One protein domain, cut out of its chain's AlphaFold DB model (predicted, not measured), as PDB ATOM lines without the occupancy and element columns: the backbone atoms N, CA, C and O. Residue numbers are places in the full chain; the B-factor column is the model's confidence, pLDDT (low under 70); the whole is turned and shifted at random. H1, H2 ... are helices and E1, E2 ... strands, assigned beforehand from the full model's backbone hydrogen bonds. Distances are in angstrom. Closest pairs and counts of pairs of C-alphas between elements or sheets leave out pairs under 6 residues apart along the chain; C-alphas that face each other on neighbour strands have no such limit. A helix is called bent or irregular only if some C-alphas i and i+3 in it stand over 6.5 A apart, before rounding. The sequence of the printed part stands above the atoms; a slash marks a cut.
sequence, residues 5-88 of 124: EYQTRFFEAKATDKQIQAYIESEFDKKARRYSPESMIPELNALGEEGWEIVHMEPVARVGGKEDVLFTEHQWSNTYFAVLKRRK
ATOM      1  N   GLU A   5     183.104 149.944 184.894       93.44
ATOM      2  CA  GLU A   5     181.726 150.180 184.490       93.44
ATOM      3  C   GLU A   5     181.696 150.232 182.965       93.44
ATOM      4  O   GLU A   5     182.547 150.886 182.365       93.44
ATOM      5  N   TYR A   6     180.744 149.529 182.354       93.69
ATOM      6  CA  TYR A   6     180.575 149.479 180.905       93.69
ATOM      7  C   TYR A   6     179.229 150.073 180.518       93.69
ATOM      8  O   TYR A   6     178.227 149.834 181.193       93.69
ATOM      9  N   GLN A   7     179.211 150.788 179.400       92.88
ATOM     10  CA  GLN A   7     178.003 151.320 178.787       92.88
ATOM     11  C   GLN A   7     178.014 151.004 177.294       92.88
ATOM     12  O   GLN A   7     179.067 150.984 176.660       92.88
ATOM     13  N   THR A   8     176.839 150.748 176.725       91.62
ATOM     14  CA  THR A   8     176.662 150.623 175.275       91.62
ATOM     15  C   THR A   8     175.837 151.796 174.773       91.62
ATOM     16  O   THR A   8     174.915 152.247 175.460       91.62
ATOM     17  N   ARG A   9     176.189 152.327 173.601       90.81
ATOM     18  CA  ARG A   9     175.499 153.475 173.011       90.81
ATOM     19  C   ARG A   9     175.567 153.433 171.489       90.81
ATOM     20  O   ARG A   9     176.531 152.928 170.920       90.81
ATOM     21  N   PHE A  10     174.539 153.979 170.851       90.69
ATOM     22  CA  PHE A  10     174.550 154.273 169.425       90.69
ATOM     23  C   PHE A  10     174.911 155.741 169.222       90.69
ATOM     24  O   PHE A  10     174.267 156.613 169.808       90.69
ATOM     25  N   PHE A  11     175.915 156.000 168.392       90.75
ATOM     26  CA  PHE A  11     176.263 157.338 167.926       90.75
ATOM     27  C   PHE A  11     175.837 157.492 166.473       90.75
ATOM     28  O   PHE A  11     175.944 156.550 165.691       90.75
ATOM     29  N   GLU A  12     175.342 158.667 166.105       91.56
ATOM     30  CA  GLU A  12     174.921 158.955 164.739       91.56
ATOM     31  C   GLU A  12     175.754 160.106 164.173       91.56
ATOM     32  O   GLU A  12     175.717 161.225 164.681       91.56
ATOM     33  N   ALA A  13     176.475 159.843 163.084       92.69
ATOM     34  CA  ALA A  13     177.176 160.873 162.340       92.69
ATOM     35  C   ALA A  13     176.165 161.709 161.547       92.69
ATOM     36  O   ALA A  13     175.573 161.248 160.566       92.69
ATOM     37  N   LYS A  14     175.942 162.949 161.981       93.69
ATOM     38  CA  LYS A  14     174.939 163.849 161.412       93.69
ATOM     39  C   LYS A  14     175.400 165.303 161.465       93.69
ATOM     40  O   LYS A  14     175.081 166.053 162.382       93.69
ATOM     41  N   ALA A  15     176.058 165.752 160.401       93.62
ATOM     42  CA  ALA A  15     176.470 167.148 160.244       93.62
ATOM     43  C   ALA A  15     175.405 167.984 159.509       93.62
ATOM     44  O   ALA A  15     175.678 168.647 158.508       93.62
ATOM     45  N   THR A  16     174.146 167.918 159.955       91.81
ATOM     46  CA  THR A  16     173.072 168.780 159.416       91.81
ATOM     47  C   THR A  16     172.935 170.100 160.167       91.81
ATOM     48  O   THR A  16     172.322 171.028 159.648       91.81
ATOM     49  N   ASP A  17     173.464 170.160 161.386       93.56
ATOM     50  CA  ASP A  17     173.439 171.348 162.227       93.56
ATOM     51  C   ASP A  17     174.552 172.336 161.840       93.56
ATOM     52  O   ASP A  17     175.672 171.929 161.532       93.56
ATOM     53  N   LYS A  18     174.250 173.640 161.859       94.62
ATOM     54  CA  LYS A  18     175.196 174.686 161.438       94.62
ATOM     55  C   LYS A  18     176.394 174.824 162.376       94.62
ATOM     56  O   LYS A  18     177.481 175.131 161.901       94.62
ATOM     57  N   GLN A  19     176.209 174.624 163.679       95.50
ATOM     58  CA  GLN A  19     177.300 174.702 164.651       95.50
ATOM     59  C   GLN A  19     178.261 173.532 164.453       95.50
ATOM     60  O   GLN A  19     179.471 173.728 164.434       95.50
ATOM     61  N   ILE A  20     177.718 172.338 164.212       95.69
ATOM     62  CA  ILE A  20     178.517 171.151 163.891       95.69
ATOM     63  C   ILE A  20     179.259 171.317 162.562       95.69
ATOM     64  O   ILE A  20     180.429 170.964 162.468       95.69
ATOM     65  N   GLN A  21     178.615 171.875 161.536       96.00
ATOM     66  CA  GLN A  21     179.286 172.158 160.264       96.00
ATOM     67  C   GLN A  21     180.445 173.141 160.443       96.00
ATOM     68  O   GLN A  21     181.540 172.864 159.963       96.00
ATOM     69  N   ALA A  22     180.223 174.234 161.178       96.25
ATOM     70  CA  ALA A  22     181.264 175.214 161.474       96.25
ATOM     71  C   ALA A  22     182.425 174.598 162.268       96.25
ATOM     72  O   ALA A  22     183.575 174.861 161.942       96.25
ATOM     73  N   TYR A  23     182.127 173.744 163.256       96.25
ATOM     74  CA  TYR A  23     183.130 172.989 164.008       96.25
ATOM     75  C   TYR A  23     183.994 172.110 163.092       96.25
ATOM     76  O   TYR A  23     185.217 172.129 163.182       96.25
ATOM     77  N   ILE A  24     183.368 171.358 162.180       96.50
ATOM     78  CA  ILE A  24     184.105 170.483 161.261       96.50
ATOM     79  C   ILE A  24     184.987 171.310 160.317       96.50
ATOM     80  O   ILE A  24     186.139 170.956 160.081       96.50
ATOM     81  N   GLU A  25     184.454 172.414 159.795       95.75
ATOM     82  CA  GLU A  25     185.188 173.309 158.900       95.75
ATOM     83  C   GLU A  25     186.369 173.984 159.599       95.75
ATOM     84  O   GLU A  25     187.435 174.093 158.997       95.75
ATOM     85  N   SER A  26     186.219 174.388 160.864       96.38
ATOM     86  CA  SER A  26     187.294 175.034 161.618       96.38
ATOM     87  C   SER A  26     188.374 174.062 162.085       96.38
ATOM     88  O   SER A  26     189.553 174.380 161.971       96.38
ATOM     89  N   GLU A  27     187.996 172.896 162.615       96.81
ATOM     90  CA  GLU A  27     188.954 171.961 163.221       96.81
ATOM     91  C   GLU A  27     189.670 171.077 162.198       96.81
ATOM     92  O   GLU A  27     190.824 170.707 162.398       96.81
ATOM     93  N   PHE A  28     188.999 170.724 161.100       94.62
ATOM     94  CA  PHE A  28     189.520 169.750 160.135       94.62
ATOM     95  C   PHE A  28     189.875 170.361 158.778       94.62
ATOM     96  O   PHE A  28     190.247 169.611 157.876       94.62
ATOM     97  N   ASP A  29     189.734 171.684 158.615       93.56
ATOM     98  CA  ASP A  29     189.956 172.411 157.353       93.56
ATOM     99  C   ASP A  29     189.265 171.727 156.154       93.56
ATOM    100  O   ASP A  29     189.800 171.590 155.051       93.56
ATOM    101  N   LYS A  30     188.051 171.207 156.387       92.25
ATOM    102  CA  LYS A  30     187.278 170.472 155.381       92.25
ATOM    103  C   LYS A  30     185.811 170.856 155.413       92.25
ATOM    104  O   LYS A  30     185.221 171.072 156.464       92.25
ATOM    105  N   LYS A  31     185.172 170.816 154.245       93.25
ATOM    106  CA  LYS A  31     183.721 170.987 154.148       93.25
ATOM    107  C   LYS A  31     182.993 169.817 154.811       93.25
ATOM    108  O   LYS A  31     183.160 168.669 154.391       93.25
ATOM    109  N   ALA A  32     182.111 170.127 155.755       92.69
ATOM    110  CA  ALA A  32     181.246 169.143 156.390       92.69
ATOM    111  C   ALA A  32     180.307 168.473 155.366       92.69
ATOM    112  O   ALA A  32     179.566 169.136 154.628       92.69
ATOM    113  N   ARG A  33     180.318 167.138 155.320       93.81
ATOM    114  CA  ARG A  33     179.359 166.330 154.553       93.81
ATOM    115  C   ARG A  33     178.279 165.809 155.486       93.81
ATOM    116  O   ARG A  33     178.439 165.740 156.694       93.81
ATOM    117  N   ARG A  34     177.138 165.427 154.913       93.62
ATOM    118  CA  ARG A  34     175.919 165.117 155.678       93.62
ATOM    119  C   ARG A  34     176.139 164.117 156.817       93.62
ATOM    120  O   ARG A  34     175.531 164.286 157.872       93.62
ATOM    121  N   TYR A  35     176.976 163.112 156.585       94.56
ATOM    122  CA  TYR A  35     177.245 162.030 157.523       94.56
ATOM    123  C   TYR A  35     178.707 162.018 157.984       94.56
ATOM    124  O   TYR A  35     179.234 160.957 158.288       94.56
ATOM    125  N   SER A  36     179.363 163.186 158.044       93.12
ATOM    126  CA  SER A  36     180.733 163.311 158.557       93.12
ATOM    127  C   SER A  36     180.866 162.711 159.959       93.12
ATOM    128  O   SER A  36     180.211 163.220 160.877       93.12
ATOM    129  N   PRO A  37     181.709 161.683 160.174       92.38
ATOM    130  CA  PRO A  37     181.930 161.095 161.496       92.38
ATOM    131  C   PRO A  37     182.428 162.104 162.534       92.38
ATOM    132  O   PRO A  37     182.128 161.972 163.717       92.38
ATOM    133  N   GLU A  38     183.112 163.162 162.089       94.62
ATOM    134  CA  GLU A  38     183.598 164.252 162.939       94.62
ATOM    135  C   GLU A  38     182.468 164.982 163.676       94.62
ATOM    136  O   GLU A  38     182.694 165.559 164.735       94.62
ATOM    137  N   SER A  39     181.230 164.894 163.177       95.25
ATOM    138  CA  SER A  39     180.054 165.424 163.879       95.25
ATOM    139  C   SER A  39     179.810 164.789 165.249       95.25
ATOM    140  O   SER A  39     179.150 165.405 166.080       95.25
ATOM    141  N   MET A  40     180.346 163.592 165.499       94.00
ATOM    142  CA  MET A  40     180.219 162.903 166.783       94.00
ATOM    143  C   MET A  40     181.269 163.369 167.803       94.00
ATOM    144  O   MET A  40     181.099 163.142 168.997       94.00
ATOM    145  N   ILE A  41     182.350 164.029 167.368       94.94
ATOM    146  CA  ILE A  41     183.497 164.351 168.233       94.94
ATOM    147  C   ILE A  41     183.120 165.221 169.441       94.94
ATOM    148  O   ILE A  41     183.574 164.889 170.533       94.94
ATOM    149  N   PRO A  42     182.273 166.265 169.329       95.00
ATOM    150  CA  PRO A  42     181.877 167.047 170.502       95.00
ATOM    151  C   PRO A  42     181.224 166.198 171.602       95.00
ATOM    152  O   PRO A  42     181.542 166.349 172.779       95.00
ATOM    153  N   GLU A  43     180.352 165.264 171.220       94.31
ATOM    154  CA  GLU A  43     179.704 164.345 172.158       94.31
ATOM    155  C   GLU A  43     180.696 163.334 172.749       94.31
ATOM    156  O   GLU A  43     180.668 163.063 173.949       94.31
ATOM    157  N   LEU A  44     181.599 162.795 171.927       93.56
ATOM    158  CA  LEU A  44     182.634 161.868 172.385       93.56
ATOM    159  C   LEU A  44     183.616 162.537 173.355       93.56
ATOM    160  O   LEU A  44     184.011 161.918 174.341       93.56
ATOM    161  N   ASN A  45     183.966 163.802 173.119       95.31
ATOM    162  CA  ASN A  45     184.817 164.576 174.017       95.31
ATOM    163  C   ASN A  45     184.132 164.818 175.366       95.31
ATOM    164  O   ASN A  45     184.762 164.605 176.397       95.31
ATOM    165  N   ALA A  46     182.839 165.164 175.371       95.62
ATOM    166  CA  ALA A  46     182.070 165.307 176.609       95.62
ATOM    167  C   ALA A  46     182.055 164.003 177.430       95.62
ATOM    168  O   ALA A  46     182.237 164.018 178.645       95.62
ATOM    169  N   LEU A  47     181.928 162.847 176.770       94.75
ATOM    170  CA  LEU A  47     182.043 161.545 177.436       94.75
ATOM    171  C   LEU A  47     183.459 161.290 177.978       94.75
ATOM    172  O   LEU A  47     183.607 160.742 179.071       94.75
ATOM    173  N   GLY A  48     184.495 161.710 177.248       94.19
ATOM    174  CA  GLY A  48     185.882 161.660 177.712       94.19
ATOM    175  C   GLY A  48     186.115 162.484 178.982       94.19
ATOM    176  O   GLY A  48     186.786 162.015 179.901       94.19
ATOM    177  N   GLU A  49     185.506 163.669 179.081       95.56
ATOM    178  CA  GLU A  49     185.548 164.520 180.282       95.56
ATOM    179  C   GLU A  49     184.863 163.863 181.494       95.56
ATOM    180  O   GLU A  49     185.304 164.031 182.631       95.56
ATOM    181  N   GLU A  50     183.838 163.039 181.263       93.94
ATOM    182  CA  GLU A  50     183.194 162.203 182.289       93.94
ATOM    183  C   GLU A  50     184.003 160.940 182.658       93.94
ATOM    184  O   GLU A  50     183.594 160.156 183.526       93.94
ATOM    185  N   GLY A  51     185.150 160.722 182.008       94.00
ATOM    186  CA  GLY A  51     186.041 159.585 182.232       94.00
ATOM    187  C   GLY A  51     185.671 158.321 181.454       94.00
ATOM    188  O   GLY A  51     186.156 157.240 181.802       94.00
ATOM    189  N   TRP A  52     184.810 158.420 180.438       95.44
ATOM    190  CA  TRP A  52     184.516 157.306 179.540       95.44
ATOM    191  C   TRP A  52     185.582 157.154 178.454       95.44
ATOM    192  O   TRP A  52     185.995 158.109 177.806       95.44
ATOM    193  N   GLU A  53     185.960 155.908 178.196       93.56
ATOM    194  CA  GLU A  53     186.873 155.508 177.131       93.56
ATOM    195  C   GLU A  53     186.135 154.632 176.114       93.56
ATOM    196  O   GLU A  53     185.433 153.690 176.496       93.56
ATOM    197  N   ILE A  54     186.329 154.889 174.817       90.12
ATOM    198  CA  ILE A  54     185.818 154.026 173.743       90.12
ATOM    199  C   ILE A  54     186.630 152.728 173.717       90.12
ATOM    200  O   ILE A  54     187.857 152.743 173.640       90.12
ATOM    201  N   VAL A  55     185.938 151.592 173.762       82.88
ATOM    202  CA  VAL A  55     186.545 150.252 173.785       82.88
ATOM    203  C   VAL A  55     186.601 149.633 172.394       82.88
ATOM    204  O   VAL A  55     187.532 148.892 172.086       82.88
ATOM    205  N   HIS A  56     185.595 149.902 171.563       78.31
ATOM    206  CA  HIS A  56     185.452 149.259 170.265       78.31
ATOM    207  C   HIS A  56     184.783 150.177 169.242       78.31
ATOM    208  O   HIS A  56     183.801 150.849 169.558       78.31
ATOM    209  N   MET A  57     185.300 150.136 168.014       67.75
ATOM    210  CA  MET A  57     184.634 150.601 166.802       67.75
ATOM    211  C   MET A  57     184.739 149.506 165.736       67.75
ATOM    212  O   MET A  57     185.805 148.907 165.572       67.75
ATOM    213  N   GLU A  58     183.641 149.249 165.027       69.25
ATOM    214  CA  GLU A  58     183.575 148.209 163.998       69.25
ATOM    215  C   GLU A  58     184.277 148.622 162.687       69.25
ATOM    216  O   GLU A  58     184.265 149.805 162.323       69.25
ATOM    217  N   PRO A  59     184.894 147.669 161.955       60.81
ATOM    218  CA  PRO A  59     185.507 147.942 160.659       60.81
ATOM    219  C   PRO A  59     184.447 148.287 159.608       60.81
ATOM    220  O   PRO A  59     183.390 147.665 159.535       60.81
ATOM    221  N   VAL A  60     184.758 149.257 158.748       73.81
ATOM    222  CA  VAL A  60     183.865 149.701 157.668       73.81
ATOM    223  C   VAL A  60     184.343 149.144 156.331       73.81
ATOM    224  O   VAL A  60     185.518 149.262 155.989       73.81
ATOM    225  N   ALA A  61     183.439 148.540 155.556       75.81
ATOM    226  CA  ALA A  61     183.792 147.960 154.259       75.81
ATOM    227  C   ALA A  61     184.086 149.047 153.213       75.81
ATOM    228  O   ALA A  61     184.910 148.865 152.316       75.81
ATOM    229  N   ARG A  62     183.391 150.187 153.312       83.06
ATOM    230  CA  ARG A  62     183.535 151.330 152.404       83.06
ATOM    231  C   ARG A  62     182.990 152.613 153.036       83.06
ATOM    232  O   ARG A  62     182.070 152.553 153.844       83.06
ATOM    233  N   VAL A  63     183.506 153.764 152.601       86.00
ATOM    234  CA  VAL A  63     182.943 155.095 152.892       86.00
ATOM    235  C   VAL A  63     182.284 155.667 151.631       86.00
ATOM    236  O   VAL A  63     182.837 155.595 150.530       86.00
ATOM    237  N   GLY A  64     181.067 156.179 151.786       83.38
ATOM    238  CA  GLY A  64     180.207 156.692 150.730       83.38
ATOM    239  C   GLY A  64     180.473 158.162 150.430       83.38
ATOM    240  O   GLY A  64     181.156 158.874 151.164       83.38
ATOM    241  N   GLY A  65     179.901 158.664 149.332       86.31
ATOM    242  CA  GLY A  65     180.092 160.058 148.913       86.31
ATOM    243  C   GLY A  65     179.529 161.095 149.897       86.31
ATOM    244  O   GLY A  65     179.896 162.270 149.819       86.31
ATOM    245  N   LYS A  66     178.652 160.687 150.822       87.06
ATOM    246  CA  LYS A  66     178.116 161.539 151.893       87.06
ATOM    247  C   LYS A  66     178.805 161.302 153.244       87.06
ATOM    248  O   LYS A  66     178.359 161.907 154.214       87.06
ATOM    249  N   GLU A  67     179.872 160.499 153.259       85.62
ATOM    250  CA  GLU A  67     180.597 159.987 154.438       85.62
ATOM    251  C   GLU A  67     179.825 158.966 155.292       85.62
ATOM    252  O   GLU A  67     180.255 158.609 156.381       85.62
ATOM    253  N   ASP A  68     178.736 158.411 154.762       85.06
ATOM    254  CA  ASP A  68     178.094 157.206 155.287       85.06
ATOM    255  C   ASP A  68     178.993 155.969 155.131       85.06
ATOM    256  O   ASP A  68     179.794 155.870 154.202       85.06
ATOM    257  N   VAL A  69     178.861 155.004 156.037       85.31
ATOM    258  CA  VAL A  69     179.669 153.782 156.079       85.31
ATOM    259  C   VAL A  69     178.884 152.574 155.583       85.31
ATOM    260  O   VAL A  69     177.722 152.377 155.924       85.31
ATOM    261  N   LEU A  70     179.521 151.751 154.754       85.25
ATOM    262  CA  LEU A  70     178.966 150.490 154.271       85.25
ATOM    263  C   LEU A  70     179.269 149.386 155.286       85.25
ATOM    264  O   LEU A  70     180.438 149.071 155.525       85.25
ATOM    265  N   PHE A  71     178.215 148.807 155.857       75.62
ATOM    266  CA  PHE A  71     178.305 147.760 156.875       75.62
ATOM    267  C   PHE A  71     178.305 146.355 156.260       75.62
ATOM    268  O   PHE A  71     179.125 145.505 156.587       75.62
ATOM    269  N   THR A  72     177.400 146.134 155.310       77.25
ATOM    270  CA  THR A  72     177.294 144.918 154.490       77.25
ATOM    271  C   THR A  72     177.127 145.319 153.031       77.25
ATOM    272  O   THR A  72     176.891 146.493 152.756       77.25
ATOM    273  N   GLU A  73     177.228 144.374 152.090       77.06
ATOM    274  CA  GLU A  73     177.286 144.620 150.634       77.06
ATOM    275  C   GLU A  73     176.243 145.616 150.081       77.06
ATOM    276  O   GLU A  73     176.486 146.241 149.051       77.06
ATOM    277  N   HIS A  74     175.114 145.817 150.773       80.06
ATOM    278  CA  HIS A  74     174.029 146.698 150.334       80.06
ATOM    279  C   HIS A  74     173.509 147.669 151.408       80.06
ATOM    280  O   HIS A  74     172.528 148.369 151.157       80.06
ATOM    281  N   GLN A  75     174.130 147.739 152.593       81.94
ATOM    282  CA  GLN A  75     173.611 148.536 153.708       81.94
ATOM    283  C   GLN A  75     174.572 149.655 154.113       81.94
ATOM    284  O   GLN A  75     175.572 149.427 154.794       81.94
ATOM    285  N   TRP A  76     174.224 150.873 153.703       87.12
ATOM    286  CA  TRP A  76     174.857 152.106 154.162       87.12
ATOM    287  C   TRP A  76     174.223 152.564 155.476       87.12
ATOM    288  O   TRP A  76     173.005 152.498 155.644       87.12
ATOM    289  N   SER A  77     175.049 153.037 156.397       86.50
ATOM    290  CA  SER A  77     174.655 153.529 157.712       86.50
ATOM    291  C   SER A  77     175.524 154.720 158.089       86.50
ATOM    292  O   SER A  77     176.674 154.819 157.685       86.50
ATOM    293  N   ASN A  78     174.992 155.630 158.885       90.00
ATOM    294  CA  ASN A  78     175.750 156.667 159.583       90.00
ATOM    295  C   ASN A  78     175.704 156.453 161.105       90.00
ATOM    296  O   ASN A  78     176.081 157.337 161.868       90.00
ATOM    297  N   THR A  79     175.204 155.300 161.547       89.06
ATOM    298  CA  THR A  79     175.072 154.921 162.952       89.06
ATOM    299  C   THR A  79     176.166 153.934 163.340       89.06
ATOM    300  O   THR A  79     176.411 152.960 162.628       89.06
ATOM    301  N   TYR A  80     176.769 154.167 164.502       87.31
ATOM    302  CA  TYR A  80     177.867 153.398 165.068       87.31
ATOM    303  C   TYR A  80     177.445 152.842 166.421       87.31
ATOM    304  O   TYR A  80     177.034 153.592 167.307       87.31
ATOM    305  N   PHE A  81     177.559 151.528 166.593       87.44
ATOM    306  CA  PHE A  81     177.443 150.909 167.905       87.44
ATOM    307  C   PHE A  81     178.794 150.982 168.617       87.44
ATOM    308  O   PHE A  81     179.814 150.568 168.068       87.44
ATOM    309  N   ALA A  82     178.798 151.512 169.835       89.25
ATOM    310  CA  ALA A  82     180.002 151.678 170.628       89.25
ATOM    311  C   ALA A  82     179.825 151.092 172.028       89.25
ATOM    312  O   ALA A  82     178.769 151.199 172.661       89.25
ATOM    313  N   VAL A  83     180.919 150.519 172.523       91.56
ATOM    314  CA  VAL A  83     181.071 150.107 173.916       91.56
ATOM    315  C   VAL A  83     182.033 151.083 174.574       91.56
ATOM    316  O   VAL A  83     183.146 151.277 174.086       91.56
ATOM    317  N   LEU A  84     181.608 151.682 175.680       93.56
ATOM    318  CA  LEU A  84     182.418 152.562 176.506       93.56
ATOM    319  C   LEU A  84     182.735 151.882 177.834       93.56
ATOM    320  O   LEU A  84     181.945 151.076 178.336       93.56
ATOM    321  N   LYS A  85     183.879 152.222 178.423       94.81
ATOM    322  CA  LYS A  85     184.251 151.809 179.778       94.81
ATOM    323  C   LYS A  85     184.719 153.006 180.596       94.81
ATOM    324  O   LYS A  85     185.325 153.916 180.051       94.81
ATOM    325  N   ARG A  86     184.506 152.969 181.908       94.25
ATOM    326  CA  ARG A  86     185.167 153.866 182.867       94.25
ATOM    327  C   ARG A  86     185.517 153.128 184.147       94.25
ATOM    328  O   ARG A  86     184.921 152.094 184.467       94.25
ATOM    329  N   ARG A  87     186.482 153.648 184.899       91.75
ATOM    330  CA  ARG A  87     186.833 153.096 186.215       91.75
ATOM    331  C   ARG A  87     185.694 153.329 187.200       91.75
ATOM    332  O   ARG A  87     185.165 154.435 187.277       91.75
ATOM    333  N   LYS A  88     185.342 152.316 187.997       88.75
ATOM    334  CA  LYS A  88     184.361 152.510 189.071       88.75
ATOM    335  C   LYS A  88     184.962 153.375 190.185       88.75
ATOM    336  O   LYS A  88     186.041 153.041 190.685       88.75
TER     337      LYS A  88
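What this domain is: This is residues 5 to 88 of the 124 residues of an uncharacterized protein of Anaerolinea sp. 'rifampicinis' (UniProt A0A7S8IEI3). A strongly twisted sheet of three strands, E1, E5 and E2, is covered on one face by one helix, H2, which runs along the strands. At the end of this slab where E1 ends and E5 begins, a second helix, H1, is set crosswise at the first turn of H2, and a small hairpin, E3 and E4, runs on into E5. The printed part has 84 residues, with two named helices and five named strands in the order E1 H1 H2 E2 E3 E4 E5; the class is mixed. The sheet's order is E1 - E5 - E2, antiparallel throughout. The whole is compact, with a radius of gyration of the C-alphas of 13.7 A, and flat, with spans of 41 by 34 by 17 A.

How they stand to each other: E1, residues 5 to 12, is an edge strand and the antiparallel neighbour of E5, residues 79 to 87, at 156 degrees; N 7 and O 84 are within hydrogen-bond range at 2.9 A. H1, residues 18 to 28, is not on the sheet. It touches H2, residues 37 to 49, about perpendicular at 88 degrees; the closest C-alphas are those of Ile 20 and Ser 39, 5.9 A apart, and H2 touches H1 with residues 38 to 39 alone. H2 is on the sheet at a height over the sheet of 8.1 A, only just over E1 with 3 C-alphas, and along it at 23 degrees on the local plane. H2 is irregular: C-alphas 39 and 42 are 7.1 A apart. In H1 every O i to N i+4 pair is within hydrogen-bond range, in H2 6 of 9. The other edge strand, E2, residues 53 to 56, is antiparallel to E5 at 131 degrees, with N 55 and O 83 2.8 A apart. E1, H1 H2 and E2 form a split strand-helix-strand unit, two strands of one sheet joined through the helices, with E5 between them in the sheet; its crossover is right-handed. E3, residues 69 to 72, and E4, residues 75 to 77, form an antiparallel hairpin, with N 69 and O 77 2.7 A apart. E4 runs on into E5 at 52 degrees.

Where its parts are: E1 begins at C-alpha 5, (181.726, 150.180, 184.490), and is 22.7 A long. H1 is 15.2 A and H2 19.4 A long; H2 begins at C-alpha 37, (181.930, 161.095, 161.496). E2 and E3 are 9.4 A and 9.3 A long, E4 6.5 A. E5, the longest strand at 26.1 A, ends at C-alpha 87, (186.833, 153.096, 186.215).

The domain as a whole: The two C-alphas farthest apart, those of Gly 65 and Lys 88, are 41.1 A apart. The printed part has no cut. The link from E2 to E3, residues 57 to 68, is long; within it residues 62 to 63 pair antiparallel with residues 69 to 70 of E3. The mean pLDDT of the printed part is 89.7, and residues 57 to 59 are under 70.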